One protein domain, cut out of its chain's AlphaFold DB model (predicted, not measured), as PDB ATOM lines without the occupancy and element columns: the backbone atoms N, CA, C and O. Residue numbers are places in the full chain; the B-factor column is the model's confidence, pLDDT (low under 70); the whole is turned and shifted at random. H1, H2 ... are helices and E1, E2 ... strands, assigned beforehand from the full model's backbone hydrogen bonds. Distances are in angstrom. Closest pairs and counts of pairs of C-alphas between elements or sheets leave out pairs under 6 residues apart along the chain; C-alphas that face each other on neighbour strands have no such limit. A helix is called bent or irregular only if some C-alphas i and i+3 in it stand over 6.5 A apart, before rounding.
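AT A GLANCE: This is residues 596 to 715 of the 753 residues of the protein "Phosphatidate cytidylyltransferase" of Symbiodinium microadriaticum (UniProt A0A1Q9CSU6). Two long helices, the bent H4 and H5, run opposite ways and cross at a slant, packed on each other with residues 642 to 657 of H4 and 681 to 696 of H5, while the loop of residues 665 to 679 joins them beyond the far end of arm H4b. A small head of three short helices, H1 to H3, sits where H4 begins, and residues 702 to 715, which hold H6, stick out past H5. The 120 printed residues have six named helices and one named strand, in the order H1 H2 H3 E1 H4 H5 H6: mostly helix. The whole is extended, with a radius of gyration of the C-alphas of 22.5 A, and flat, spanning 61 by 47 by 23 A.

IN THESE COORDINATES: Find C-alpha 598 at (27.198, 25.605, 51.313), where H1, residues 598 to 605, begins. H2, 610 to 620, H3, 622 to 628, and strand E1, 631 to 633, follow. H4, 634 to 664, was assigned as one helix by its hydrogen bonds but is bent, with C-alphas 648 and 651 6.6 A apart: arm H4a, 634 to 648, is 21.8 A long and H4b, 651 to 664, 20.5 A. H5, 680 to 701, is 29.1 A long and irregular, with C-alphas 682 and 685 7.3 A apart. H6, 707 to 715, ends at (34.622, -6.760, 45.122).

HOW THE PARTS SIT: H1 and H3 only just touch, with 3 pairs of C-alphas within 8 A, closest at Asp 599 and Gly 628, 4.5 A. H2 and H3 touch only at the corner, closest at the C-alphas of Ala 618 and Leu 624, 5.0 A. E1 pairs with no named strand; its residues 631 to 632 pair antiparallel with residues 596 to 597. H4b and H5 form a helical hairpin and touch, closest at the C-alphas of Gly 653 and Cys 685, 4.1 A, at a steep tilt of 43 degrees, opposite ways. H6 and H5 are apart. In H1, H3, H4a, H4b and H6 every O i to N i+4 pair is within hydrogen-bond range; H2 has 6 of 7 and H5 15 of 18.

THE WHOLE: The C-alphas farthest apart, of Gly 665 and Ala 715, are 63.8 A apart. The printed part has no cut; the link from H4 to H5 is long. Look for pLDDT under 70 at residues 669 to 677 and 702 to 710, among others.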
ATOM      1  N   GLN A 596      24.962  20.361  46.831       68.75
ATOM      2  CA  GLN A 596      25.176  20.309  48.273       68.75
ATOM      3  C   GLN A 596      24.947  21.713  48.842       68.75
ATOM      4  O   GLN A 596      25.228  22.705  48.169       68.75
ATOM      5  N   SER A 597      24.431  21.820  50.068       72.56
ATOM      6  CA  SER A 597      24.316  23.127  50.723       72.56
ATOM      7  C   SER A 597      25.709  23.664  51.050       72.56
ATOM      8  O   SER A 597      26.599  22.885  51.417       72.56
ATOM      9  N   ILE A 598      25.914  24.981  50.953       70.12
ATOM     10  CA  ILE A 598      27.198  25.605  51.313       70.12
ATOM     11  C   ILE A 598      27.617  25.223  52.740       70.12
ATOM     12  O   ILE A 598      28.791  24.923  52.956       70.12
ATOM     13  N   ASP A 599      26.674  25.131  53.684       68.88
ATOM     14  CA  ASP A 599      26.966  24.672  55.047       68.88
ATOM     15  C   ASP A 599      27.593  23.276  55.087       68.88
ATOM     16  O   ASP A 599      28.558  23.068  55.818       68.88
ATOM     17  N   SER A 600      27.093  22.318  54.298       66.25
ATOM     18  CA  SER A 600      27.676  20.970  54.263       66.25
ATOM     19  C   SER A 600      29.104  20.976  53.708       66.25
ATOM     20  O   SER A 600      29.975  20.314  54.262       66.25
ATOM     21  N   ILE A 601      29.377  21.791  52.684       69.31
ATOM     22  CA  ILE A 601      30.703  21.900  52.063       69.31
ATOM     23  C   ILE A 601      31.704  22.585  53.010       69.31
ATOM     24  O   ILE A 601      32.840  22.130  53.134       69.31
ATOM     25  N   ILE A 602      31.294  23.653  53.704       69.19
ATOM     26  CA  ILE A 602      32.144  24.348  54.684       69.19
ATOM     27  C   ILE A 602      32.395  23.457  55.910       69.19
ATOM     28  O   ILE A 602      33.526  23.366  56.380       69.19
ATOM     29  N   VAL A 603      31.375  22.748  56.405       72.00
ATOM     30  CA  VAL A 603      31.520  21.812  57.531       72.00
ATOM     31  C   VAL A 603      32.394  20.606  57.168       72.00
ATOM     32  O   VAL A 603      33.156  20.164  58.024       72.00
ATOM     33  N   ASP A 604      32.348  20.099  55.934       71.00
ATOM     34  CA  ASP A 604      33.253  19.040  55.459       71.00
ATOM     35  C   ASP A 604      34.716  19.520  55.357       71.00
ATOM     36  O   ASP A 604      35.635  18.731  55.576       71.00
ATOM     37  N   ALA A 605      34.941  20.804  55.052       71.94
ATOM     38  CA  ALA A 605      36.274  21.402  54.915       71.94
ATOM     39  C   ALA A 605      36.908  21.871  56.243       71.94
ATOM     40  O   ALA A 605      38.109  22.135  56.286       71.94
ATOM     41  N   LEU A 606      36.126  22.001  57.321       78.31
ATOM     42  CA  LEU A 606      36.600  22.491  58.620       78.31
ATOM     43  C   LEU A 606      37.178  21.370  59.511       78.31
ATOM     44  O   LEU A 606      36.566  20.300  59.620       78.31
ATOM     45  N   PRO A 607      38.287  21.625  60.244       81.69
ATOM     46  CA  PRO A 607      38.823  20.707  61.249       81.69
ATOM     47  C   PRO A 607      37.780  20.272  62.282       81.69
ATOM     48  O   PRO A 607      36.858  21.018  62.625       81.69
ATOM     49  N   SER A 608      37.940  19.057  62.808       77.12
ATOM     50  CA  SER A 608      36.898  18.340  63.557       77.12
ATOM     51  C   SER A 608      36.275  19.144  64.707       77.12
ATOM     52  O   SER A 608      35.047  19.141  64.827       77.12
ATOM     53  N   GLY A 609      37.092  19.868  65.481       78.00
ATOM     54  CA  GLY A 609      36.660  20.740  66.580       78.00
ATOM     55  C   GLY A 609      35.949  22.029  66.142       78.00
ATOM     56  O   GLY A 609      34.993  22.450  66.792       78.00
ATOM     57  N   MET A 610      36.322  22.628  65.003       78.44
ATOM     58  CA  MET A 610      35.681  23.859  64.502       78.44
ATOM     59  C   MET A 610      34.251  23.636  63.989       78.44
ATOM     60  O   MET A 610      33.450  24.572  63.969       78.44
ATOM     61  N   ARG A 611      33.888  22.403  63.612       80.94
ATOM     62  CA  ARG A 611      32.561  22.073  63.052       80.94
ATOM     63  C   ARG A 611      31.397  22.287  64.025       80.94
ATOM     64  O   ARG A 611      30.255  22.414  63.582       80.94
ATOM     65  N   ALA A 612      31.645  22.304  65.334       77.62
ATOM     66  CA  ALA A 612      30.638  22.699  66.320       77.62
ATOM     67  C   ALA A 612      30.453  24.226  66.315       77.62
ATOM     68  O   ALA A 612      29.346  24.719  66.092       77.62
ATOM     69  N   SER A 613      31.556  24.965  66.456       82.50
ATOM     70  CA  SER A 613      31.590  26.430  66.488       82.50
ATOM     71  C   SER A 613      31.014  27.074  65.224       82.50
ATOM     72  O   SER A 613      30.255  28.036  65.334       82.50
ATOM     73  N   TRP A 614      31.290  26.521  64.034       80.25
ATOM     74  CA  TRP A 614      30.713  27.018  62.777       80.25
ATOM     75  C   TRP A 614      29.185  26.970  62.776       80.25
ATOM     76  O   TRP A 614      28.550  27.960  62.432       80.25
ATOM     77  N   ARG A 615      28.576  25.854  63.205       78.44
ATOM     78  CA  ARG A 615      27.109  25.716  63.220       78.44
ATOM     79  C   ARG A 615      26.446  26.720  64.162       78.44
ATOM     80  O   ARG A 615      25.390  27.248  63.833       78.44
ATOM     81  N   VAL A 616      27.077  27.016  65.301       80.75
ATOM     82  CA  VAL A 616      26.605  28.055  66.233       80.75
ATOM     83  C   VAL A 616      26.747  29.454  65.617       80.75
ATOM     84  O   VAL A 616      25.808  30.246  65.678       80.75
ATOM     85  N   LEU A 617      27.887  29.758  64.987       79.38
ATOM     86  CA  LEU A 617      28.162  31.065  64.377       79.38
ATOM     87  C   LEU A 617      27.264  31.350  63.160       79.38
ATOM     88  O   LEU A 617      26.644  32.410  63.098       79.38
ATOM     89  N   ALA A 618      27.158  30.400  62.224       74.75
ATOM     90  CA  ALA A 618      26.265  30.492  61.072       74.75
ATOM     91  C   ALA A 618      24.804  30.619  61.535       74.75
ATOM     92  O   ALA A 618      24.128  31.577  61.162       74.75
ATOM     93  N   GLY A 619      24.384  29.744  62.461       76.25
ATOM     94  CA  GLY A 619      23.064  29.762  63.095       76.25
ATOM     95  C   GLY A 619      22.694  31.102  63.739       76.25
ATOM     96  O   GLY A 619      21.534  31.508  63.667       76.25
ATOM     97  N   SER A 620      23.668  31.815  64.313       80.12
ATOM     98  CA  SER A 620      23.452  33.096  65.005       80.12
ATOM     99  C   SER A 620      23.406  34.318  64.082       80.12
ATOM    100  O   SER A 620      22.947  35.377  64.507       80.12
ATOM    101  N   ILE A 621      23.885  34.214  62.837       82.81
ATOM    102  CA  ILE A 621      23.993  35.349  61.909       82.81
ATOM    103  C   ILE A 621      23.046  35.115  60.720       82.81
ATOM    104  O   ILE A 621      23.366  34.319  59.838       82.81
ATOM    105  N   PRO A 622      21.904  35.831  60.615       77.94
ATOM    106  CA  PRO A 622      20.907  35.598  59.562       77.94
ATOM    107  C   PRO A 622      21.461  35.658  58.132       77.94
ATOM    108  O   PRO A 622      21.014  34.909  57.268       77.94
ATOM    109  N   ALA A 623      22.470  36.502  57.889       74.44
ATOM    110  CA  ALA A 623      23.154  36.585  56.599       74.44
ATOM    111  C   ALA A 623      24.012  35.342  56.278       74.44
ATOM    112  O   ALA A 623      24.125  34.986  55.109       74.44
ATOM    113  N   LEU A 624      24.583  34.666  57.284       73.06
ATOM    114  CA  LEU A 624      25.308  33.409  57.082       73.06
ATOM    115  C   LEU A 624      24.337  32.245  56.877       73.06
ATOM    116  O   LEU A 624      24.513  31.510  55.914       73.06
ATOM    117  N   ASN A 625      23.264  32.140  57.674       72.94
ATOM    118  CA  ASN A 625      22.184  31.167  57.438       72.94
ATOM    119  C   ASN A 625      21.624  31.251  56.003       72.94
ATOM    120  O   ASN A 625      21.455  30.233  55.335       72.94
ATOM    121  N   ALA A 626      21.372  32.467  55.504       70.19
ATOM    122  CA  ALA A 626      20.860  32.686  54.149       70.19
ATOM    123  C   ALA A 626      21.852  32.282  53.039       70.19
ATOM    124  O   ALA A 626      21.428  31.938  51.937       70.19
ATOM    125  N   VAL A 627      23.162  32.304  53.316       69.19
ATOM    126  CA  VAL A 627      24.202  31.802  52.401       69.19
ATOM    127  C   VAL A 627      24.374  30.287  52.539       69.19
ATOM    128  O   VAL A 627      24.504  29.603  51.530       69.19
ATOM    129  N   GLY A 628      24.317  29.744  53.755       64.88
ATOM    130  CA  GLY A 628      24.429  28.310  54.038       64.88
ATOM    131  C   GLY A 628      23.355  27.463  53.347       64.88
ATOM    132  O   GLY A 628      23.648  26.364  52.875       64.88
ATOM    133  N   GLN A 629      22.149  28.026  53.191       66.62
ATOM    134  CA  GLN A 629      21.023  27.453  52.439       66.62
ATOM    135  C   GLN A 629      21.191  27.451  50.908       66.62
ATOM    136  O   GLN A 629      20.376  26.838  50.219       66.62
ATOM    137  N   LEU A 630      22.205  28.117  50.346       71.75
ATOM    138  CA  LEU A 630      22.429  28.106  48.900       71.75
ATOM    139  C   LEU A 630      22.971  26.737  48.458       71.75
ATOM    140  O   LEU A 630      23.968  26.245  48.986       71.75
ATOM    141  N   GLU A 631      22.328  26.133  47.460       73.81
ATOM    142  CA  GLU A 631      22.794  24.893  46.840       73.81
ATOM    143  C   GLU A 631      23.887  25.184  45.804       73.81
ATOM    144  O   GLU A 631      23.677  25.934  44.848       73.81
ATOM    145  N   ILE A 632      25.058  24.567  45.982       74.75
ATOM    146  CA  ILE A 632      26.201  24.658  45.068       74.75
ATOM    147  C   ILE A 632      26.703  23.248  44.736       74.75
ATOM    148  O   ILE A 632      26.857  22.388  45.602       74.75
ATOM    149  N   CYS A 633      26.992  22.997  43.460       77.75
ATOM    150  CA  CYS A 633      27.651  21.766  43.016       77.75
ATOM    151  C   CYS A 633      29.175  21.921  43.128       77.75
ATOM    152  O   CYS A 633      29.720  22.970  42.775       77.75
ATOM    153  N   ARG A 634      29.904  20.861  43.504       72.62
ATOM    154  CA  ARG A 634      31.381  20.896  43.623       72.62
ATOM    155  C   ARG A 634      32.065  21.387  42.335       72.62
ATOM    156  O   ARG A 634      33.006  22.176  42.398       72.62
ATOM    157  N   ALA A 635      31.527  21.036  41.164       77.19
ATOM    158  CA  ALA A 635      31.963  21.558  39.864       77.19
ATOM    159  C   ALA A 635      31.983  23.103  39.770       77.19
ATOM    160  O   ALA A 635      32.878  23.664  39.139       77.19
ATOM    161  N   GLN A 636      31.042  23.805  40.412       82.31
ATOM    162  CA  GLN A 636      30.987  25.273  40.419       82.31
ATOM    163  C   GLN A 636      32.107  25.882  41.275       82.31
ATOM    164  O   GLN A 636      32.625  26.936  40.922       82.31
ATOM    165  N   ILE A 637      32.553  25.209  42.340       81.56
ATOM    166  CA  ILE A 637      33.689  25.655  43.168       81.56
ATOM    167  C   ILE A 637      35.004  25.538  42.384       81.56
ATOM    168  O   ILE A 637      35.818  26.467  42.389       81.56
ATOM    169  N   HIS A 638      35.187  24.454  41.621       83.44
ATOM    170  CA  HIS A 638      36.313  24.344  40.686       83.44
ATOM    171  C   HIS A 638      36.228  25.393  39.561       83.44
ATOM    172  O   HIS A 638      37.252  25.953  39.180       83.44
ATOM    173  N   ALA A 639      35.030  25.721  39.064       85.06
ATOM    174  CA  ALA A 639      34.847  26.774  38.062       85.06
ATOM    175  C   ALA A 639      35.129  28.188  38.612       85.06
ATOM    176  O   ALA A 639      35.732  29.000  37.914       85.06
ATOM    177  N   LEU A 640      34.747  28.483  39.860       86.56
ATOM    178  CA  LEU A 640      35.036  29.759  40.528       86.56
ATOM    179  C   LEU A 640      36.535  29.939  40.794       86.56
ATOM    180  O   LEU A 640      37.081  31.003  40.510       86.56
ATOM    181  N   SER A 641      37.215  28.898  41.283       85.38
ATOM    182  CA  SER A 641      38.669  28.929  41.510       85.38
ATOM    183  C   SER A 641      39.460  29.038  40.200       85.38
ATOM    184  O   SER A 641      40.348  29.885  40.106       85.38
ATOM    185  N   LEU A 642      39.081  28.294  39.152       86.94
ATOM    186  CA  LEU A 642      39.642  28.469  37.805       86.94
ATOM    187  C   LEU A 642      39.340  29.859  37.221       86.94
ATOM    188  O   LEU A 642      40.204  30.434  36.570       86.94
ATOM    189  N   GLY A 643      38.154  30.428  37.461       88.44
ATOM    190  CA  GLY A 643      37.778  31.765  36.989       88.44
ATOM    191  C   GLY A 643      38.549  32.896  37.679       88.44
ATOM    192  O   GLY A 643      38.998  33.835  37.015       88.44
ATOM    193  N   PHE A 644      38.771  32.786  38.991       87.50
ATOM    194  CA  PHE A 644      39.649  33.690  39.736       87.50
ATOM    195  C   PHE A 644      41.094  33.576  39.237       87.50
ATOM    196  O   PHE A 644      41.709  34.585  38.887       87.50
ATOM    197  N   PHE A 645      41.603  32.346  39.106       85.12
ATOM    198  CA  PHE A 645      42.941  32.102  38.575       85.12
ATOM    199  C   PHE A 645      43.098  32.661  37.153       85.12
ATOM    200  O   PHE A 645      44.081  33.338  36.868       85.12
ATOM    201  N   ALA A 646      42.111  32.460  36.275       87.56
ATOM    202  CA  ALA A 646      42.123  32.982  34.910       87.56
ATOM    203  C   ALA A 646      42.181  34.510  34.862       87.56
ATOM    204  O   ALA A 646      42.939  35.076  34.073       87.56
ATOM    205  N   SER A 647      41.426  35.168  35.744       88.50
ATOM    206  CA  SER A 647      41.404  36.628  35.867       88.50
ATOM    207  C   SER A 647      42.768  37.196  36.279       88.50
ATOM    208  O   SER A 647      43.126  38.290  35.851       88.50
ATOM    209  N   PHE A 648      43.541  36.448  37.075       86.31
ATOM    210  CA  PHE A 648      44.880  36.846  37.511       86.31
ATOM    211  C   PHE A 648      45.983  36.456  36.513       86.31
ATOM    212  O   PHE A 648      46.847  37.272  36.209       86.31
ATOM    213  N   ALA A 649      45.962  35.229  35.981       84.81
ATOM    214  CA  ALA A 649      47.069  34.651  35.217       84.81
ATOM    215  C   ALA A 649      47.061  34.986  33.716       84.81
ATOM    216  O   ALA A 649      48.129  35.169  33.129       84.81
ATOM    217  N   ALA A 650      45.889  35.104  33.079       84.38
ATOM    218  CA  ALA A 650      45.810  35.387  31.643       84.38
ATOM    219  C   ALA A 650      46.493  36.715  31.222       84.38
ATOM    220  O   ALA A 650      47.167  36.712  30.186       84.38
ATOM    221  N   PRO A 651      46.425  37.820  32.006       86.81
ATOM    222  CA  PRO A 651      47.204  39.034  31.742       86.81
ATOM    223  C   PRO A 651      48.721  38.804  31.646       86.81
ATOM    224  O   PRO A 651      49.367  39.353  30.752       86.81
ATOM    225  N   PHE A 652      49.298  37.952  32.505       87.19
ATOM    226  CA  PHE A 652      50.742  37.687  32.503       87.19
ATOM    227  C   PHE A 652      51.221  36.973  31.234       87.19
ATOM    228  O   PHE A 652      52.331  37.246  30.784       87.19
ATOM    229  N   GLY A 653      50.390  36.135  30.601       85.38
ATOM    230  CA  GLY A 653      50.721  35.543  29.298       85.38
ATOM    231  C   GLY A 653      50.899  36.603  28.204       85.38
ATOM    232  O   GLY A 653      51.894  36.588  27.477       85.38
ATOM    233  N   GLY A 654      49.998  37.590  28.157       84.25
ATOM    234  CA  GLY A 654      50.115  38.740  27.253       84.25
ATOM    235  C   GLY A 654      51.328  39.629  27.563       84.25
ATOM    236  O   GLY A 654      52.010  40.090  26.645       84.25
ATOM    237  N   PHE A 655      51.657  39.830  28.845       87.25
ATOM    238  CA  PHE A 655      52.864  40.566  29.246       87.25
ATOM    239  C   PHE A 655      54.160  39.828  28.879       87.25
ATOM    240  O   PHE A 655      55.072  40.460  28.348       87.25
ATOM    241  N   LEU A 656      54.234  38.509  29.080       86.81
ATOM    242  CA  LEU A 656      55.384  37.678  28.701       86.81
ATOM    243  C   LEU A 656      55.628  37.723  27.185       86.81
ATOM    244  O   LEU A 656      56.737  37.998  26.733       86.81
ATOM    245  N   SER A 657      54.565  37.543  26.401       83.88
ATOM    246  CA  SER A 657      54.558  37.718  24.944       83.88
ATOM    247  C   SER A 657      55.060  39.104  24.527       83.88
ATOM    248  O   SER A 657      55.960  39.215  23.690       83.88
ATOM    249  N   SER A 658      54.545  40.169  25.151       84.94
ATOM    250  CA  SER A 658      54.999  41.550  24.933       84.94
ATOM    251  C   SER A 658      56.493  41.729  25.236       84.94
ATOM    252  O   SER A 658      57.223  42.276  24.407       84.94
ATOM    253  N   ALA A 659      56.977  41.213  26.369       86.88
ATOM    254  CA  ALA A 659      58.379  41.297  26.772       86.88
ATOM    255  C   ALA A 659      59.314  40.577  25.783       86.88
ATOM    256  O   ALA A 659      60.310  41.157  25.352       86.88
ATOM    257  N   ILE A 660      58.959  39.362  25.351       87.88
ATOM    258  CA  ILE A 660      59.725  38.593  24.358       87.88
ATOM    259  C   ILE A 660      59.794  39.348  23.020       87.88
ATOM    260  O   ILE A 660      60.877  39.499  22.453       87.88
ATOM    261  N   LYS A 661      58.672  39.904  22.539       84.88
ATOM    262  CA  LYS A 661      58.643  40.754  21.332       84.88
ATOM    263  C   LYS A 661      59.596  41.948  21.435       84.88
ATOM    264  O   LYS A 661      60.342  42.222  20.495       84.88
ATOM    265  N   ARG A 662      59.637  42.627  22.591       87.81
ATOM    266  CA  ARG A 662      60.592  43.724  22.835       87.81
ATOM    267  C   ARG A 662      62.044  43.249  22.874       87.81
ATOM    268  O   ARG A 662      62.879  43.915  22.271       87.81
ATOM    269  N   ALA A 663      62.334  42.106  23.497       87.88
ATOM    270  CA  ALA A 663      63.686  41.545  23.572       87.88
ATOM    271  C   ALA A 663      64.277  41.213  22.187       87.88
ATOM    272  O   ALA A 663      65.453  41.471  21.948       87.88
ATOM    273  N   TYR A 664      63.459  40.708  21.258       86.25
ATOM    274  CA  TYR A 664      63.885  40.416  19.880       86.25
ATOM    275  C   TYR A 664      63.710  41.589  18.896       86.25
ATOM    276  O   TYR A 664      64.100  41.474  17.735       86.25
ATOM    277  N   GLY A 665      63.119  42.714  19.316       81.44
ATOM    278  CA  GLY A 665      62.814  43.851  18.435       81.44
ATOM    279  C   GLY A 665      61.731  43.573  17.377       81.44
ATOM    280  O   GLY A 665      61.593  44.336  16.421       81.44
ATOM    281  N   ILE A 666      60.963  42.492  17.535       79.00
ATOM    282  CA  ILE A 666      59.941  42.022  16.588       79.00
ATOM    283  C   ILE A 666      58.559  42.493  17.056       79.00
ATOM    284  O   ILE A 666      58.253  42.466  18.245       79.00
ATOM    285  N   LYS A 667      57.701  42.932  16.126       69.88
ATOM    286  CA  LYS A 667      56.364  43.459  16.459       69.88
ATOM    287  C   LYS A 667      55.291  42.373  16.620       69.88
ATOM    288  O   LYS A 667      54.470  42.473  17.525       69.88
ATOM    289  N   ASP A 668      55.322  41.361  15.760       72.62
ATOM    290  CA  ASP A 668      54.345  40.273  15.659       72.62
ATOM    291  C   ASP A 668      55.131  38.976  15.390       72.62
ATOM    292  O   ASP A 668      56.023  38.979  14.540       72.62
ATOM    293  N   PHE A 669      54.849  37.874  16.094       62.62
ATOM    294  CA  PHE A 669      55.723  36.683  16.045       62.62
ATOM    295  C   PHE A 669      55.755  35.967  14.684       62.62
ATOM    296  O   PHE A 669      56.722  35.277  14.368       62.62
ATOM    297  N   ASN A 670      54.678  36.063  13.900       62.41
ATOM    298  CA  ASN A 670      54.534  35.390  12.609       62.41
ATOM    299  C   ASN A 670      53.461  36.111  11.770       62.41
ATOM    300  O   ASN A 670      52.494  36.618  12.326       62.41
ATOM    301  N   ASN A 671      53.574  36.108  10.440       65.19
ATOM    302  CA  ASN A 671      52.583  36.690   9.522       65.19
ATOM    303  C   ASN A 671      51.586  35.657   8.950       65.19
ATOM    304  O   ASN A 671      50.917  35.936   7.956       65.19
ATOM    305  N   LEU A 672      51.476  34.476   9.575       57.19
ATOM    306  CA  LEU A 672      50.669  33.335   9.111       57.19
ATOM    307  C   LEU A 672      49.190  33.670   8.823       57.19
ATOM    308  O   LEU A 672      48.577  33.042   7.965       57.19
ATOM    309  N   ILE A 673      48.619  34.664   9.517       57.78
ATOM    310  CA  ILE A 673      47.283  35.208   9.236       57.78
ATOM    311  C   ILE A 673      47.446  36.682   8.822       57.78
ATOM    312  O   ILE A 673      47.673  37.540   9.684       57.78
ATOM    313  N   PRO A 674      47.354  37.018   7.520       46.75
ATOM    314  CA  PRO A 674      47.724  38.341   7.028       46.75
ATOM    315  C   PRO A 674      46.832  39.447   7.611       46.75
ATOM    316  O   PRO A 674      45.619  39.478   7.404       46.75
ATOM    317  N   GLY A 675      47.457  40.390   8.321       57.53
ATOM    318  CA  GLY A 675      46.796  41.577   8.870       57.53
ATOM    319  C   GLY A 675      46.008  41.362  10.169       57.53
ATOM    320  O   GLY A 675      45.140  42.183  10.472       57.53
ATOM    321  N   HIS A 676      46.262  40.287  10.926       65.25
ATOM    322  CA  HIS A 676      45.544  39.974  12.177       65.25
ATOM    323  C   HIS A 676      46.438  39.675  13.399       65.25
ATOM    324  O   HIS A 676      45.940  39.158  14.404       65.25
ATOM    325  N   GLY A 677      47.719  40.053  13.340       65.62
ATOM    326  CA  GLY A 677      48.727  39.710  14.354       65.62
ATOM    327  C   GLY A 677      49.170  38.250  14.247       65.62
ATOM    328  O   GLY A 677      48.572  37.462  13.508       65.62
ATOM    329  N   GLY A 678      50.226  37.880  14.969       73.69
ATOM    330  CA  GLY A 678      50.732  36.515  14.928       73.69
ATOM    331  C   GLY A 678      49.807  35.506  15.596       73.69
ATOM    332  O   GLY A 678      48.998  35.817  16.469       73.69
ATOM    333  N   MET A 679      49.942  34.247  15.183       78.06
ATOM    334  CA  MET A 679      49.220  33.139  15.811       78.06
ATOM    335  C   MET A 679      49.646  32.976  17.280       78.06
ATOM    336  O   MET A 679      48.798  32.784  18.144       78.06
ATOM    337  N   MET A 680      50.939  33.151  17.583       74.62
ATOM    338  CA  MET A 680      51.459  33.119  18.956       74.62
ATOM    339  C   MET A 680      50.850  34.223  19.838       74.62
ATOM    340  O   MET A 680      50.499  33.959  20.982       74.62
ATOM    341  N   ASP A 681      50.606  35.412  19.272       78.19
ATOM    342  CA  ASP A 681      49.956  36.564  19.927       78.19
ATOM    343  C   ASP A 681      48.466  36.334  20.275       78.19
ATOM    344  O   ASP A 681      47.776  37.238  20.746       78.19
ATOM    345  N   ARG A 682      47.940  35.136  19.980       81.25
ATOM    346  CA  ARG A 682      46.574  34.686  20.294       81.25
ATOM    347  C   ARG A 682      46.550  33.460  21.211       81.25
ATOM    348  O   ARG A 682      45.495  33.140  21.756       81.25
ATOM    349  N   PHE A 683      47.689  32.785  21.376       81.44
ATOM    350  CA  PHE A 683      47.846  31.610  22.236       81.44
ATOM    351  C   PHE A 683      48.743  31.864  23.455       81.44
ATOM    352  O   PHE A 683      48.769  31.030  24.350       81.44
ATOM    353  N   ASP A 684      49.426  33.006  23.548       82.25
ATOM    354  CA  ASP A 684      50.284  33.376  24.681       82.25
ATOM    355  C   ASP A 684      49.599  33.258  26.059       82.25
ATOM    356  O   ASP A 684      50.085  32.554  26.945       82.25
ATOM    357  N   CYS A 685      48.423  33.860  26.227       84.56
ATOM    358  CA  CYS A 685      47.575  33.689  27.406       84.56
ATOM    359  C   CYS A 685      47.008  32.265  27.526       84.56
ATOM    360  O   CYS A 685      46.860  31.756  28.635       84.56
ATOM    361  N   GLN A 686      46.735  31.590  26.404       86.00
ATOM    362  CA  GLN A 686      46.132  30.256  26.390       86.00
ATOM    363  C   GLN A 686      47.115  29.156  26.810       86.00
ATOM    364  O   GLN A 686      46.699  28.210  27.467       86.00
ATOM    365  N   PHE A 687      48.413  29.284  26.515       85.38
ATOM    366  CA  PHE A 687      49.442  28.360  27.004       85.38
ATOM    367  C   PHE A 687      49.600  28.445  28.527       85.38
ATOM    368  O   PHE A 687      49.637  27.409  29.193       85.38
ATOM    369  N   VAL A 688      49.616  29.662  29.087       86.44
ATOM    370  CA  VAL A 688      49.624  29.875  30.547       86.44
ATOM    371  C   VAL A 688      48.357  29.286  31.174       86.44
ATOM    372  O   VAL A 688      48.438  28.498  32.116       86.44
ATOM    373  N   MET A 689      47.184  29.588  30.609       87.44
ATOM    374  CA  MET A 689      45.915  29.061  31.113       87.44
ATOM    375  C   MET A 689      45.799  27.541  31.002       87.44
ATOM    376  O   MET A 689      45.287  26.910  31.926       87.44
ATOM    377  N   PHE A 690      46.294  26.936  29.921       88.19
ATOM    378  CA  PHE A 690      46.315  25.487  29.739       88.19
ATOM    379  C   PHE A 690      47.183  24.805  30.798       88.19
ATOM    380  O   PHE A 690      46.705  23.889  31.466       88.19
ATOM    381  N   LEU A 691      48.416  25.283  31.006       87.19
ATOM    382  CA  LEU A 691      49.334  24.732  32.007       87.19
ATOM    383  C   LEU A 691      48.718  24.762  33.411       87.19
ATOM    384  O   LEU A 691      48.709  23.753  34.114       87.19
ATOM    385  N   CYS A 692      48.150  25.899  33.811       84.31
ATOM    386  CA  CYS A 692      47.571  26.041  35.143       84.31
ATOM    387  C   CYS A 692      46.248  25.275  35.303       84.31
ATOM    388  O   CYS A 692      45.993  24.722  36.371       84.31
ATOM    389  N   THR A 693      45.442  25.155  34.242       87.62
ATOM    390  CA  THR A 693      44.242  24.297  34.241       87.62
ATOM    391  C   THR A 693      44.623  22.818  34.348       87.62
ATOM    392  O   THR A 693      43.988  22.080  35.099       87.62
ATOM    393  N   TYR A 694      45.683  22.383  33.659       87.25
ATOM    394  CA  TYR A 694      46.223  21.026  33.767       87.25
ATOM    395  C   TYR A 694      46.694  20.715  35.195       87.25
ATOM    396  O   TYR A 694      46.307  19.687  35.751       87.25
ATOM    397  N   VAL A 695      47.459  21.624  35.818       87.31
ATOM    398  CA  VAL A 695      47.876  21.487  37.224       87.31
ATOM    399  C   VAL A 695      46.655  21.404  38.140       87.31
ATOM    400  O   VAL A 695      46.544  20.438  38.886       87.31
ATOM    401  N   HIS A 696      45.698  22.334  38.032       84.94
ATOM    402  CA  HIS A 696      44.486  22.352  38.866       84.94
ATOM    403  C   HIS A 696      43.657  21.067  38.743       84.94
ATOM    404  O   HIS A 696      43.192  20.529  39.745       84.94
ATOM    405  N   ILE A 697      43.496  20.533  37.527       84.12
ATOM    406  CA  ILE A 697      42.818  19.249  37.310       84.12
ATOM    407  C   ILE A 697      43.594  18.112  37.985       84.12
ATOM    408  O   ILE A 697      42.983  17.285  38.662       84.12
ATOM    409  N   ARG A 698      44.925  18.082  37.844       82.00
ATOM    410  CA  ARG A 698      45.784  17.028  38.398       82.00
ATOM    411  C   ARG A 698      45.931  17.086  39.926       82.00
ATOM    412  O   ARG A 698      46.171  16.044  40.525       82.00
ATOM    413  N   THR A 699      45.778  18.254  40.558       81.25
ATOM    414  CA  THR A 699      45.879  18.411  42.023       81.25
ATOM    415  C   THR A 699      44.534  18.392  42.750       81.25
ATOM    416  O   THR A 699      44.488  17.935  43.888       81.25
ATOM    417  N   PHE A 700      43.449  18.882  42.135       77.06
ATOM    418  CA  PHE A 700      42.154  19.061  42.816       77.06
ATOM    419  C   PHE A 700      40.989  18.254  42.227       77.06
ATOM    420  O   PHE A 700      39.999  18.054  42.927       77.06
ATOM    421  N   CYS A 701      41.066  17.798  40.971       71.62
ATOM    422  CA  CYS A 701      39.973  17.053  40.323       71.62
ATOM    423  C   CYS A 701      40.282  15.557  40.142       71.62
ATOM    424  O   CYS A 701      39.363  14.741  40.111       71.62
ATOM    425  N   GLN A 702      41.558  15.188  40.005       65.62
ATOM    426  CA  GLN A 702      42.012  13.804  39.903       65.62
ATOM    427  C   GLN A 702      42.400  13.274  41.285       65.62
ATOM    428  O   GLN A 702      43.506  13.510  41.763       65.62
ATOM    429  N   THR A 703      41.513  12.503  41.916       58.34
ATOM    430  CA  THR A 703      41.944  11.607  42.993       58.34
ATOM    431  C   THR A 703      42.801  10.483  42.396       58.34
ATOM    432  O   THR A 703      42.445   9.940  41.344       58.34
ATOM    433  N   PRO A 704      43.933  10.106  43.021       55.91
ATOM    434  CA  PRO A 704      44.707   8.961  42.563       55.91
ATOM    435  C   PRO A 704      43.859   7.694  42.711       55.91
ATOM    436  O   PRO A 704      43.340   7.398  43.789       55.91
ATOM    437  N   VAL A 705      43.706   6.939  41.623       58.38
ATOM    438  CA  VAL A 705      42.985   5.662  41.646       58.38
ATOM    439  C   VAL A 705      43.870   4.630  42.337       58.38
ATOM    440  O   VAL A 705      44.738   4.023  41.715       58.38
ATOM    441  N   THR A 706      43.679   4.458  43.645       69.62
ATOM    442  CA  THR A 706      44.397   3.441  44.415       69.62
ATOM    443  C   THR A 706      43.973   2.039  43.982       69.62
ATOM    444  O   THR A 706      42.823   1.802  43.594       69.62
ATOM    445  N   VAL A 707      44.898   1.081  44.091       67.31
ATOM    446  CA  VAL A 707      44.606  -0.338  43.831       67.31
ATOM    447  C   VAL A 707      43.505  -0.837  44.775       67.31
ATOM    448  O   VAL A 707      42.644  -1.597  44.349       67.31
ATOM    449  N   GLU A 708      43.447  -0.330  46.011       66.25
ATOM    450  CA  GLU A 708      42.343  -0.592  46.942       66.25
ATOM    451  C   GLU A 708      40.988  -0.099  46.431       66.25
ATOM    452  O   GLU A 708      40.005  -0.820  46.561       66.25
ATOM    453  N   MET A 709      40.899   1.087  45.817       64.69
ATOM    454  CA  MET A 709      39.630   1.572  45.261       64.69
ATOM    455  C   MET A 709      39.189   0.721  44.060       64.69
ATOM    456  O   MET A 709      38.009   0.394  43.948       64.69
ATOM    457  N   LEU A 710      40.128   0.283  43.212       68.69
ATOM    458  CA  LEU A 710      39.852  -0.685  42.144       68.69
ATOM    459  C   LEU A 710      39.393  -2.044  42.694       68.69
ATOM    460  O   LEU A 710      38.391  -2.577  42.221       68.69
ATOM    461  N   LEU A 711      40.072  -2.581  43.711       70.00
ATOM    462  CA  LEU A 711      39.716  -3.843  44.367       70.00
ATOM    463  C   LEU A 711      38.372  -3.753  45.101       70.00
ATOM    464  O   LEU A 711      37.574  -4.681  45.011       70.00
ATOM    465  N   ALA A 712      38.073  -2.639  45.767       68.88
ATOM    466  CA  ALA A 712      36.797  -2.405  46.438       68.88
ATOM    467  C   ALA A 712      35.640  -2.281  45.435       68.88
ATOM    468  O   ALA A 712      34.557  -2.817  45.682       68.88
ATOM    469  N   THR A 713      35.859  -1.644  44.280       66.50
ATOM    470  CA  THR A 713      34.888  -1.661  43.177       66.50
ATOM    471  C   THR A 713      34.728  -3.076  42.613       66.50
ATOM    472  O   THR A 713      33.599  -3.554  42.528       66.50
ATOM    473  N   ALA A 714      35.822  -3.792  42.321       65.31
ATOM    474  CA  ALA A 714      35.803  -5.171  41.818       65.31
ATOM    475  C   ALA A 714      35.105  -6.157  42.778       65.31
ATOM    476  O   ALA A 714      34.350  -7.037  42.351       65.31
ATOM    477  N   ALA A 715      35.299  -5.989  44.087       66.62
ATOM    478  CA  ALA A 715      34.622  -6.760  45.122       66.62
ATOM    479  C   ALA A 715      33.101  -6.544  45.074       66.62
ATOM    480  O   ALA A 715      32.359  -7.525  45.127       66.62
TER     481      ALA A 715